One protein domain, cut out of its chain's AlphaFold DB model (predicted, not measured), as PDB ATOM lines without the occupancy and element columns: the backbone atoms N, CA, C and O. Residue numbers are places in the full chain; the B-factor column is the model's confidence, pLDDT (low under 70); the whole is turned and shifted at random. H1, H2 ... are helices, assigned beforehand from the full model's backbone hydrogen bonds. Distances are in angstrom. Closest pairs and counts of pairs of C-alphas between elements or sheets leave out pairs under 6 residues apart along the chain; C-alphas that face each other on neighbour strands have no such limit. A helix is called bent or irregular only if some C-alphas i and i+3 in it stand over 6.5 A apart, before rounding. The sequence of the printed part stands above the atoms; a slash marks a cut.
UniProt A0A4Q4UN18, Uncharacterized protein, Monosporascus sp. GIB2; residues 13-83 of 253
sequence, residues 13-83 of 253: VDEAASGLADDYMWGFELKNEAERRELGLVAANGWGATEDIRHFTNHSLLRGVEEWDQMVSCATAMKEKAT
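AT A GLANCE: This is residues 13 to 83 of the 253 residues of an uncharacterized protein of Monosporascus sp. GIB2 (UniProt A0A4Q4UN18). A small head of three short helices, H1, H2 and H3, set steeply to one another, with one long helix, H4, running out from it as a straight arm. H1 and H2 cross and make the closest pair of the head, H3 meets H2 near its last residues, and residues 65 to 83, of which 65 to 81 belong to H4, stick out free. The printed part has 71 residues with four named helices, H1 to H4 in that order along the chain, and no named strand; the class is all helix. The whole is loose, with a radius of gyration of the C-alphas of 15.8 A, and spans 51 by 25 by 22 A, the arm making the length.

IN THESE COORDINATES: The longest helix, H4, holds residues 61 to 81 and measures 28.9 A from first to last C-alpha, from C-alpha 61 at (-17.019, 7.910, -31.749) to C-alpha 81 at (5.130, 23.223, -21.294). It is neither bent nor irregular, but only just: C-alphas 63 and 66 are 6.0 A apart. H3 is residues 50 to 59, 14.3 A long. H2 is residues 33 to 44, 16.3 A long. H1 is residues 13 to 24, 16.2 A long, and begins with C-alpha 13 at (-19.400, -14.721, -29.050).

HOW THE PARTS SIT: H4 and H1 only just touch, with 3 pairs of C-alphas within 8 A, and only at their ends: residues 61 to 62 of H4 meet residues 23 to 24 of H1. Their closest C-alphas, those of Leu 62 and Tyr 24, are 6.5 A apart, and the helices run the same way at a steep tilt of 53 degrees. H4 and H3 are close but not clearly touching, the closest C-alphas being those of Arg 63 and Thr 57 at 7.1 A. H4 and H2 are apart. H1 and H2 touch, with the C-alphas of Ala 21 and Gly 40 closest at 4.0 A; they run opposite ways at a steep tilt of 69.6 degrees, only just short of about perpendicular. H2 touches H3 with residue 43 alone, and only just, with 3 pairs of C-alphas within 8 A; the closest C-alphas, those of Ala 43 and Ile 53, are 5.8 A apart. H1 and H3 are close but not clearly touching, the C-alphas of Tyr 24 and Thr 57 being closest at 6.3 A. Every O i to N i+4 pair is within hydrogen-bond range in H1, H2 and H3, and 15 of 17 are in H4.

THE WHOLE: The C-alphas of Asp 14 and Thr 83, the two farthest apart, are 52.2 A from each other. Without the free stretches, residues 29 to 35 and 65 to 83, the body of 45 residues spans 23 by 22 by 15 A. The printed part has no cut. The links from H2 to H3 and from H3 to H4 are tight, the link from H1 to H2 is short, and no link is long. The mean pLDDT of the printed part is 78.5; residues 13 to 14, 61 to 72, 76 and 78 to 83 are under 70.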
ATOM      1  N   VAL A  13     -19.772 -15.486 -27.856       60.25
ATOM      2  CA  VAL A  13     -19.400 -14.721 -29.050       60.25
ATOM      3  C   VAL A  13     -20.504 -13.719 -29.366       60.25
ATOM      4  O   VAL A  13     -20.200 -12.557 -29.603       60.25
ATOM      5  N   ASP A  14     -21.764 -14.130 -29.231       66.56
ATOM      6  CA  ASP A  14     -22.917 -13.257 -29.463       66.56
ATOM      7  C   ASP A  14     -23.017 -12.130 -28.417       66.56
ATOM      8  O   ASP A  14     -23.355 -10.997 -28.750       66.56
ATOM      9  N   GLU A  15     -22.669 -12.404 -27.154       73.62
ATOM     10  CA  GLU A  15     -22.650 -11.386 -26.092       73.62
ATOM     11  C   GLU A  15     -21.502 -10.379 -26.281       73.62
ATOM     12  O   GLU A  15     -21.706  -9.172 -26.142       73.62
ATOM     13  N   ALA A  16     -20.311 -10.852 -26.668       76.88
ATOM     14  CA  ALA A  16     -19.179  -9.983 -26.990       76.88
ATOM     15  C   ALA A  16     -19.439  -9.139 -28.250       76.88
ATOM     16  O   ALA A  16     -19.112  -7.952 -28.269       76.88
ATOM     17  N   ALA A  17     -20.066  -9.726 -29.274       79.31
ATOM     18  CA  ALA A  17     -20.473  -9.022 -30.485       79.31
ATOM     19  C   ALA A  17     -21.574  -7.992 -30.201       79.31
ATOM     20  O   ALA A  17     -21.545  -6.910 -30.774       79.31
ATOM     21  N   SER A  18     -22.504  -8.280 -29.282       83.06
ATOM     22  CA  SER A  18     -23.530  -7.313 -28.874       83.06
ATOM     23  C   SER A  18     -22.934  -6.122 -28.123       83.06
ATOM     24  O   SER A  18     -23.345  -4.997 -28.384       83.06
ATOM     25  N   GLY A  19     -21.967  -6.349 -27.227       84.06
ATOM     26  CA  GLY A  19     -21.261  -5.252 -26.556       84.06
ATOM     27  C   GLY A  19     -20.497  -4.381 -27.554       84.06
ATOM     28  O   GLY A  19     -20.646  -3.166 -27.547       84.06
ATOM     29  N   LEU A  20     -19.769  -5.019 -28.477       84.88
ATOM     30  CA  LEU A  20     -19.023  -4.330 -29.532       84.88
ATOM     31  C   LEU A  20     -19.937  -3.593 -30.535       84.88
ATOM     32  O   LEU A  20     -19.556  -2.569 -31.096       84.88
ATOM     33  N   ALA A  21     -21.146  -4.104 -30.767       88.06
ATOM     34  CA  ALA A  21     -22.145  -3.459 -31.612       88.06
ATOM     35  C   ALA A  21     -22.637  -2.140 -31.007       88.06
ATOM     36  O   ALA A  21     -22.662  -1.129 -31.706       88.06
ATOM     37  N   ASP A  22     -23.000  -2.134 -29.720       86.38
ATOM     38  CA  ASP A  22     -23.429  -0.916 -29.015       86.38
ATOM     39  C   ASP A  22     -22.323   0.142 -28.999       86.38
ATOM     40  O   ASP A  22     -22.572   1.329 -29.226       86.38
ATOM     41  N   ASP A  23     -21.104  -0.339 -28.798       85.88
ATOM     42  CA  ASP A  23     -19.856   0.392 -28.867       85.88
ATOM     43  C   ASP A  23     -19.691   1.107 -30.227       85.88
ATOM     44  O   ASP A  23     -19.546   2.333 -30.274       85.88
ATOM     45  N   TYR A  24     -19.788   0.396 -31.356       85.19
ATOM     46  CA  TYR A  24     -19.672   1.032 -32.677       85.19
ATOM     47  C   TYR A  24     -20.769   2.062 -32.957       85.19
ATOM     48  O   TYR A  24     -20.517   3.056 -33.643       85.19
ATOM     49  N   MET A  25     -21.960   1.866 -32.395       87.69
ATOM     50  CA  MET A  25     -23.077   2.797 -32.544       87.69
ATOM     51  C   MET A  25     -22.968   4.040 -31.653       87.69
ATOM     52  O   MET A  25     -23.854   4.900 -31.707       87.69
ATOM     53  N   TRP A  26     -21.915   4.174 -30.840       83.25
ATOM     54  CA  TRP A  26     -21.715   5.363 -30.016       83.25
ATOM     55  C   TRP A  26     -21.561   6.616 -30.892       83.25
ATOM     56  O   TRP A  26     -20.680   6.689 -31.750       83.25
ATOM     57  N   GLY A  27     -22.432   7.609 -30.678       74.50
ATOM     58  CA  GLY A  27     -22.456   8.868 -31.436       74.50
ATOM     59  C   GLY A  27     -23.345   8.903 -32.673       74.50
ATOM     60  O   GLY A  27     -23.508   9.967 -33.265       74.50
ATOM     61  N   PHE A  28     -23.944   7.778 -33.053       80.94
ATOM     62  CA  PHE A  28     -24.893   7.732 -34.155       80.94
ATOM     63  C   PHE A  28     -26.318   7.993 -33.652       80.94
ATOM     64  O   PHE A  28     -26.897   7.181 -32.930       80.94
ATOM     65  N   GLU A  29     -26.908   9.114 -34.067       80.31
ATOM     66  CA  GLU A  29     -28.312   9.435 -33.789       80.31
ATOM     67  C   GLU A  29     -29.227   8.808 -34.852       80.31
ATOM     68  O   GLU A  29     -29.606   9.446 -35.836       80.31
ATOM     69  N   LEU A  30     -29.595   7.534 -34.670       81.19
ATOM     70  CA  LEU A  30     -30.649   6.899 -35.466       81.19
ATOM     71  C   LEU A  30     -31.987   6.996 -34.735       81.19
ATOM     72  O   LEU A  30     -32.090   6.706 -33.547       81.19
ATOM     73  N   LYS A  31     -33.042   7.366 -35.469       85.69
ATOM     74  CA  LYS A  31     -34.411   7.434 -34.928       85.69
ATOM     75  C   LYS A  31     -34.987   6.052 -34.619       85.69
ATOM     76  O   LYS A  31     -35.883   5.943 -33.787       85.69
ATOM     77  N   ASN A  32     -34.505   5.023 -35.315       92.25
ATOM     78  CA  ASN A  32     -34.940   3.649 -35.137       92.25
ATOM     79  C   ASN A  32     -33.866   2.847 -34.393       92.25
ATOM     80  O   ASN A  32     -32.791   2.566 -34.922       92.25
ATOM     81  N   GLU A  33     -34.189   2.454 -33.164       86.94
ATOM     82  CA  GLU A  33     -33.289   1.691 -32.299       86.94
ATOM     83  C   GLU A  33     -33.022   0.273 -32.831       86.94
ATOM     84  O   GLU A  33     -31.943  -0.281 -32.621       86.94
ATOM     85  N   ALA A  34     -33.979  -0.312 -33.559       87.56
ATOM     86  CA  ALA A  34     -33.806  -1.631 -34.163       87.56
ATOM     87  C   ALA A  34     -32.763  -1.592 -35.290       87.56
ATOM     88  O   ALA A  34     -31.849  -2.413 -35.302       87.56
ATOM     89  N   GLU A  35     -32.851  -0.591 -36.168       87.69
ATOM     90  CA  GLU A  35     -31.863  -0.352 -37.231       87.69
ATOM     91  C   GLU A  35     -30.494   0.001 -36.646       87.69
ATOM     92  O   GLU A  35     -29.474  -0.491 -37.129       87.69
ATOM     93  N   ARG A  36     -30.459   0.799 -35.565       88.75
ATOM     94  CA  ARG A  36     -29.222   1.121 -34.838       88.75
ATOM     95  C   ARG A  36     -28.511  -0.158 -34.401       88.75
ATOM     96  O   ARG A  36     -27.329  -0.342 -34.678       88.75
ATOM     97  N   ARG A  37     -29.247  -1.058 -33.751       88.31
ATOM     98  CA  ARG A  37     -28.707  -2.323 -33.249       88.31
ATOM     99  C   ARG A  37     -28.276  -3.261 -34.374       88.31
ATOM    100  O   ARG A  37     -27.230  -3.894 -34.261       88.31
ATOM    101  N   GLU A  38     -29.070  -3.361 -35.435       89.56
ATOM    102  CA  GLU A  38     -28.741  -4.190 -36.595       89.56
ATOM    103  C   GLU A  38     -27.444  -3.718 -37.254       89.56
ATOM    104  O   GLU A  38     -26.536  -4.521 -37.452       89.56
ATOM    105  N   LEU A  39     -27.306  -2.414 -37.495       88.56
ATOM    106  CA  LEU A  39     -26.105  -1.839 -38.093       88.56
ATOM    107  C   LEU A  39     -24.860  -2.056 -37.217       88.56
ATOM    108  O   LEU A  39     -23.799  -2.424 -37.725       88.56
ATOM    109  N   GLY A  40     -25.001  -1.912 -35.897       89.38
ATOM    110  CA  GLY A  40     -23.934  -2.221 -34.947       89.38
ATOM    111  C   GLY A  40     -23.502  -3.687 -35.009       89.38
ATOM    112  O   GLY A  40     -22.308  -3.982 -35.007       89.38
ATOM    113  N   LEU A  41     -24.456  -4.620 -35.114       91.12
ATOM    114  CA  LEU A  41     -24.170  -6.054 -35.236       91.12
ATOM    115  C   LEU A  41     -23.519  -6.394 -36.577       91.12
ATOM    116  O   LEU A  41     -22.589  -7.197 -36.618       91.12
ATOM    117  N   VAL A  42     -23.974  -5.770 -37.661       90.50
ATOM    118  CA  VAL A  42     -23.369  -5.889 -38.992       90.50
ATOM    119  C   VAL A  42     -21.896  -5.471 -38.933       90.50
ATOM    120  O   VAL A  42     -21.030  -6.219 -39.386       90.50
ATOM    121  N   ALA A  43     -21.585  -4.350 -38.279       88.50
ATOM    122  CA  ALA A  43     -20.210  -3.894 -38.088       88.50
ATOM    123  C   ALA A  43     -19.389  -4.808 -37.160       88.50
ATOM    124  O   ALA A  43     -18.262  -5.172 -37.497       88.50
ATOM    125  N   ALA A  44     -19.951  -5.226 -36.021       89.50
ATOM    126  CA  ALA A  44     -19.277  -6.090 -35.049       89.50
ATOM    127  C   ALA A  44     -18.949  -7.480 -35.610       89.50
ATOM    128  O   ALA A  44     -17.896  -8.039 -35.304       89.50
ATOM    129  N   ASN A  45     -19.825  -8.010 -36.465       88.50
ATOM    130  CA  ASN A  45     -19.635  -9.298 -37.126       88.50
ATOM    131  C   ASN A  45     -18.866  -9.191 -38.451       88.50
ATOM    132  O   ASN A  45     -18.557 -10.215 -39.063       88.50
ATOM    133  N   GLY A  46     -18.557  -7.973 -38.902       86.81
ATOM    134  CA  GLY A  46     -17.867  -7.734 -40.164       86.81
ATOM    135  C   GLY A  46     -18.676  -8.180 -41.385       86.81
ATOM    136  O   GLY A  46     -18.112  -8.691 -42.351       86.81
ATOM    137  N   TRP A  47     -20.000  -8.035 -41.338       90.06
ATOM    138  CA  TRP A  47     -20.884  -8.357 -42.453       90.06
ATOM    139  C   TRP A  47     -20.951  -7.171 -43.420       90.06
ATOM    140  O   TRP A  47     -21.412  -6.097 -43.063       90.06
ATOM    141  N   GLY A  48     -20.471  -7.349 -44.649       87.50
ATOM    142  CA  GLY A  48     -20.447  -6.291 -45.663       87.50
ATOM    143  C   GLY A  48     -19.096  -6.168 -46.359       87.50
ATOM    144  O   GLY A  48     -18.186  -6.970 -46.136       87.50
ATOM    145  N   ALA A  49     -18.970  -5.168 -47.231       91.44
ATOM    146  CA  ALA A  49     -17.691  -4.858 -47.854       91.44
ATOM    147  C   ALA A  49     -16.708  -4.343 -46.795       91.44
ATOM    148  O   ALA A  49     -17.067  -3.571 -45.902       91.44
ATOM    149  N   THR A  50     -15.451  -4.775 -46.886       87.81
ATOM    150  CA  THR A  50     -14.426  -4.437 -45.886       87.81
ATOM    151  C   THR A  50     -14.176  -2.931 -45.826       87.81
ATOM    152  O   THR A  50     -13.943  -2.380 -44.751       87.81
ATOM    153  N   GLU A  51     -14.257  -2.254 -46.968       88.75
ATOM    154  CA  GLU A  51     -14.138  -0.805 -47.096       88.75
ATOM    155  C   GLU A  51     -15.253  -0.074 -46.344       88.75
ATOM    156  O   GLU A  51     -14.960   0.872 -45.610       88.75
ATOM    157  N   ASP A  52     -16.493  -0.549 -46.471       86.19
ATOM    158  CA  ASP A  52     -17.675   0.057 -45.851       86.19
ATOM    159  C   ASP A  52     -17.657  -0.129 -44.336       86.19
ATOM    160  O   ASP A  52     -17.858   0.831 -43.595       86.19
ATOM    161  N   ILE A  53     -17.330  -1.338 -43.866       87.94
ATOM    162  CA  ILE A  53     -17.179  -1.619 -42.432       87.94
ATOM    163  C   ILE A  53     -16.055  -0.758 -41.857       87.94
ATOM    164  O   ILE A  53     -16.234  -0.118 -40.825       87.94
ATOM    165  N   ARG A  54     -14.905  -0.676 -42.535       85.12
ATOM    166  CA  ARG A  54     -13.783   0.157 -42.085       85.12
ATOM    167  C   ARG A  54     -14.189   1.624 -41.996       85.12
ATOM    168  O   ARG A  54     -13.946   2.252 -40.969       85.12
ATOM    169  N   HIS A  55     -14.821   2.157 -43.040       83.69
ATOM    170  CA  HIS A  55     -15.308   3.533 -43.053       83.69
ATOM    171  C   HIS A  55     -16.288   3.772 -41.898       83.69
ATOM    172  O   HIS A  55     -16.094   4.692 -41.110       83.69
ATOM    173  N   PHE A  56     -17.274   2.893 -41.738       84.12
ATOM    174  CA  PHE A  56     -18.251   2.948 -40.657       84.12
ATOM    175  C   PHE A  56     -17.596   2.937 -39.264       84.12
ATOM    176  O   PHE A  56     -17.863   3.815 -38.448       84.12
ATOM    177  N   THR A  57     -16.680   1.999 -39.007       83.00
ATOM    178  CA  THR A  57     -15.994   1.889 -37.708       83.00
ATOM    179  C   THR A  57     -15.076   3.073 -37.407       83.00
ATOM    180  O   THR A  57     -14.935   3.432 -36.243       83.00
ATOM    181  N   ASN A  58     -14.488   3.711 -38.424       80.69
ATOM    182  CA  ASN A  58     -13.666   4.909 -38.246       80.69
ATOM    183  C   ASN A  58     -14.500   6.138 -37.858       80.69
ATOM    184  O   ASN A  58     -14.012   6.992 -37.128       80.69
ATOM    185  N   HIS A  59     -15.747   6.226 -38.328       75.56
ATOM    186  CA  HIS A  59     -16.671   7.308 -37.958       75.56
ATOM    187  C   HIS A  59     -17.379   7.072 -36.623       75.56
ATOM    188  O   HIS A  59     -17.999   7.991 -36.090       75.56
ATOM    189  N   SER A  60     -17.281   5.865 -36.062       78.12
ATOM    190  CA  SER A  60     -17.727   5.609 -34.697       78.12
ATOM    191  C   SER A  60     -16.944   6.471 -33.714       78.12
ATOM    192  O   SER A  60     -15.708   6.517 -33.740       78.12
ATOM    193  N   LEU A  61     -17.659   7.103 -32.781       67.50
ATOM    194  CA  LEU A  61     -17.019   7.910 -31.749       67.50
ATOM    195  C   LEU A  61     -16.077   7.091 -30.867       67.50
ATOM    196  O   LEU A  61     -15.230   7.694 -30.237       67.50
ATOM    197  N   LEU A  62     -16.145   5.759 -30.818       66.44
ATOM    198  CA  LEU A  62     -15.148   4.985 -30.071       66.44
ATOM    199  C   LEU A  62     -13.737   5.092 -30.641       66.44
ATOM    200  O   LEU A  62     -12.783   5.232 -29.881       66.44
ATOM    201  N   ARG A  63     -13.604   5.057 -31.969       61.97
ATOM    202  CA  ARG A  63     -12.316   5.281 -32.638       61.97
ATOM    203  C   ARG A  63     -11.930   6.757 -32.599       61.97
ATOM    204  O   ARG A  63     -10.753   7.064 -32.476       61.97
ATOM    205  N   GLY A  64     -12.917   7.654 -32.600       58.38
ATOM    206  CA  GLY A  64     -12.688   9.079 -32.384       58.38
ATOM    207  C   GLY A  64     -12.240   9.420 -30.958       58.38
ATOM    208  O   GLY A  64     -11.391  10.282 -30.789       58.38
ATOM    209  N   VAL A  65     -12.778   8.784 -29.912       59.84
ATOM    210  CA  VAL A  65     -12.567   9.169 -28.502       59.84
ATOM    211  C   VAL A  65     -11.122   8.966 -28.064       59.84
ATOM    212  O   VAL A  65     -10.605   9.822 -27.357       59.84
ATOM    213  N   GLU A  66     -10.450   7.897 -28.499       60.81
ATOM    214  CA  GLU A  66      -9.015   7.713 -28.225       60.81
ATOM    215  C   GLU A  66      -8.174   8.802 -28.908       60.81
ATOM    216  O   GLU A  66      -7.265   9.363 -28.296       60.81
ATOM    217  N   GLU A  67      -8.519   9.169 -30.146       62.22
ATOM    218  CA  GLU A  67      -7.858  10.253 -30.882       62.22
ATOM    219  C   GLU A  67      -8.132  11.624 -30.244       62.22
ATOM    220  O   GLU A  67      -7.225  12.452 -30.129       62.22
ATOM    221  N   TRP A  68      -9.355  11.857 -29.758       63.47
ATOM    222  CA  TRP A  68      -9.739  13.061 -29.024       63.47
ATOM    223  C   TRP A  68      -9.056  13.137 -27.659       63.47
ATOM    224  O   TRP A  68      -8.534  14.195 -27.323       63.47
ATOM    225  N   ASP A  69      -9.001  12.050 -26.891       65.38
ATOM    226  CA  ASP A  69      -8.323  12.003 -25.590       65.38
ATOM    227  C   ASP A  69      -6.810  12.195 -25.744       65.38
ATOM    228  O   ASP A  69      -6.194  12.961 -24.996       65.38
ATOM    229  N   GLN A  70      -6.208  11.598 -26.779       69.25
ATOM    230  CA  GLN A  70      -4.807  11.823 -27.120       69.25
ATOM    231  C   GLN A  70      -4.561  13.273 -27.557       69.25
ATOM    232  O   GLN A  70      -3.595  13.890 -27.108       69.25
ATOM    233  N   MET A  71      -5.441  13.856 -28.372       67.62
ATOM    234  CA  MET A  71      -5.350  15.251 -28.808       67.62
ATOM    235  C   MET A  71      -5.527  16.234 -27.638       67.62
ATOM    236  O   MET A  71      -4.747  17.178 -27.507       67.62
ATOM    237  N   VAL A  72      -6.478  15.979 -26.738       69.81
ATOM    238  CA  VAL A  72      -6.717  16.730 -25.493       69.81
ATOM    239  C   VAL A  72      -5.524  16.611 -24.544       69.81
ATOM    240  O   VAL A  72      -5.067  17.617 -23.994       69.81
ATOM    241  N   SER A  73      -4.959  15.414 -24.395       72.81
ATOM    242  CA  SER A  73      -3.769  15.159 -23.577       72.81
ATOM    243  C   SER A  73      -2.527  15.847 -24.146       72.81
ATOM    244  O   SER A  73      -1.801  16.523 -23.414       72.81
ATOM    245  N   CYS A  74      -2.301  15.761 -25.461       70.00
ATOM    246  CA  CYS A  74      -1.228  16.479 -26.149       70.00
ATOM    247  C   CYS A  74      -1.393  17.994 -26.007       70.00
ATOM    248  O   CYS A  74      -0.423  18.687 -25.708       70.00
ATOM    249  N   ALA A  75      -2.608  18.514 -26.167       70.00
ATOM    250  CA  ALA A  75      -2.899  19.932 -26.006       70.00
ATOM    251  C   ALA A  75      -2.687  20.427 -24.575       70.00
ATOM    252  O   ALA A  75      -2.120  21.499 -24.378       70.00
ATOM    253  N   THR A  76      -3.065  19.625 -23.581       69.12
ATOM    254  CA  THR A  76      -2.827  19.925 -22.165       69.12
ATOM    255  C   THR A  76      -1.328  19.942 -21.866       69.12
ATOM    256  O   THR A  76      -0.823  20.919 -21.318       69.12
ATOM    257  N   ALA A  77      -0.577  18.941 -22.337       76.44
ATOM    258  CA  ALA A  77       0.876  18.891 -22.177       76.44
ATOM    259  C   ALA A  77       1.597  20.040 -22.908       76.44
ATOM    260  O   ALA A  77       2.601  20.558 -22.414       76.44
ATOM    261  N   MET A  78       1.101  20.459 -24.077       68.12
ATOM    262  CA  MET A  78       1.606  21.640 -24.785       68.12
ATOM    263  C   MET A  78       1.287  22.926 -24.024       68.12
ATOM    264  O   MET A  78       2.167  23.771 -23.900       68.12
ATOM    265  N   LYS A  79       0.081  23.064 -23.459       68.62
ATOM    266  CA  LYS A  79      -0.307  24.205 -22.618       68.62
ATOM    267  C   LYS A  79       0.560  24.314 -21.358       68.62
ATOM    268  O   LYS A  79       0.957  25.415 -21.003       68.62
ATOM    269  N   GLU A  80       0.879  23.196 -20.709       69.00
ATOM    270  CA  GLU A  80       1.715  23.162 -19.497       69.00
ATOM    271  C   GLU A  80       3.194  23.467 -19.769       69.00
ATOM    272  O   GLU A  80       3.862  24.094 -18.948       69.00
ATOM    273  N   LYS A  81       3.721  23.021 -20.915       67.00
ATOM    274  CA  LYS A  81       5.130  23.223 -21.294       67.00
ATOM    275  C   LYS A  81       5.384  24.530 -22.018       67.00
ATOM    276  O   LYS A  81       6.538  24.950 -22.127       67.00
ATOM    277  N   ALA A  82       4.346  25.145 -22.569       61.72
ATOM    278  CA  ALA A  82       4.524  26.374 -23.292       61.72
ATOM    279  C   ALA A  82       4.780  27.518 -22.311       61.72
ATOM    280  O   ALA A  82       3.881  28.028 -21.648       61.72
ATOM    281  N   THR A  83       6.030  27.970 -22.281       57.31
ATOM    282  CA  THR A  83       6.432  29.271 -21.750       57.31
ATOM    283  C   THR A  83       5.931  30.374 -22.686       57.31
ATOM    284  O   THR A  83       6.719  31.125 -23.264       57.31
TER     285      THR A  83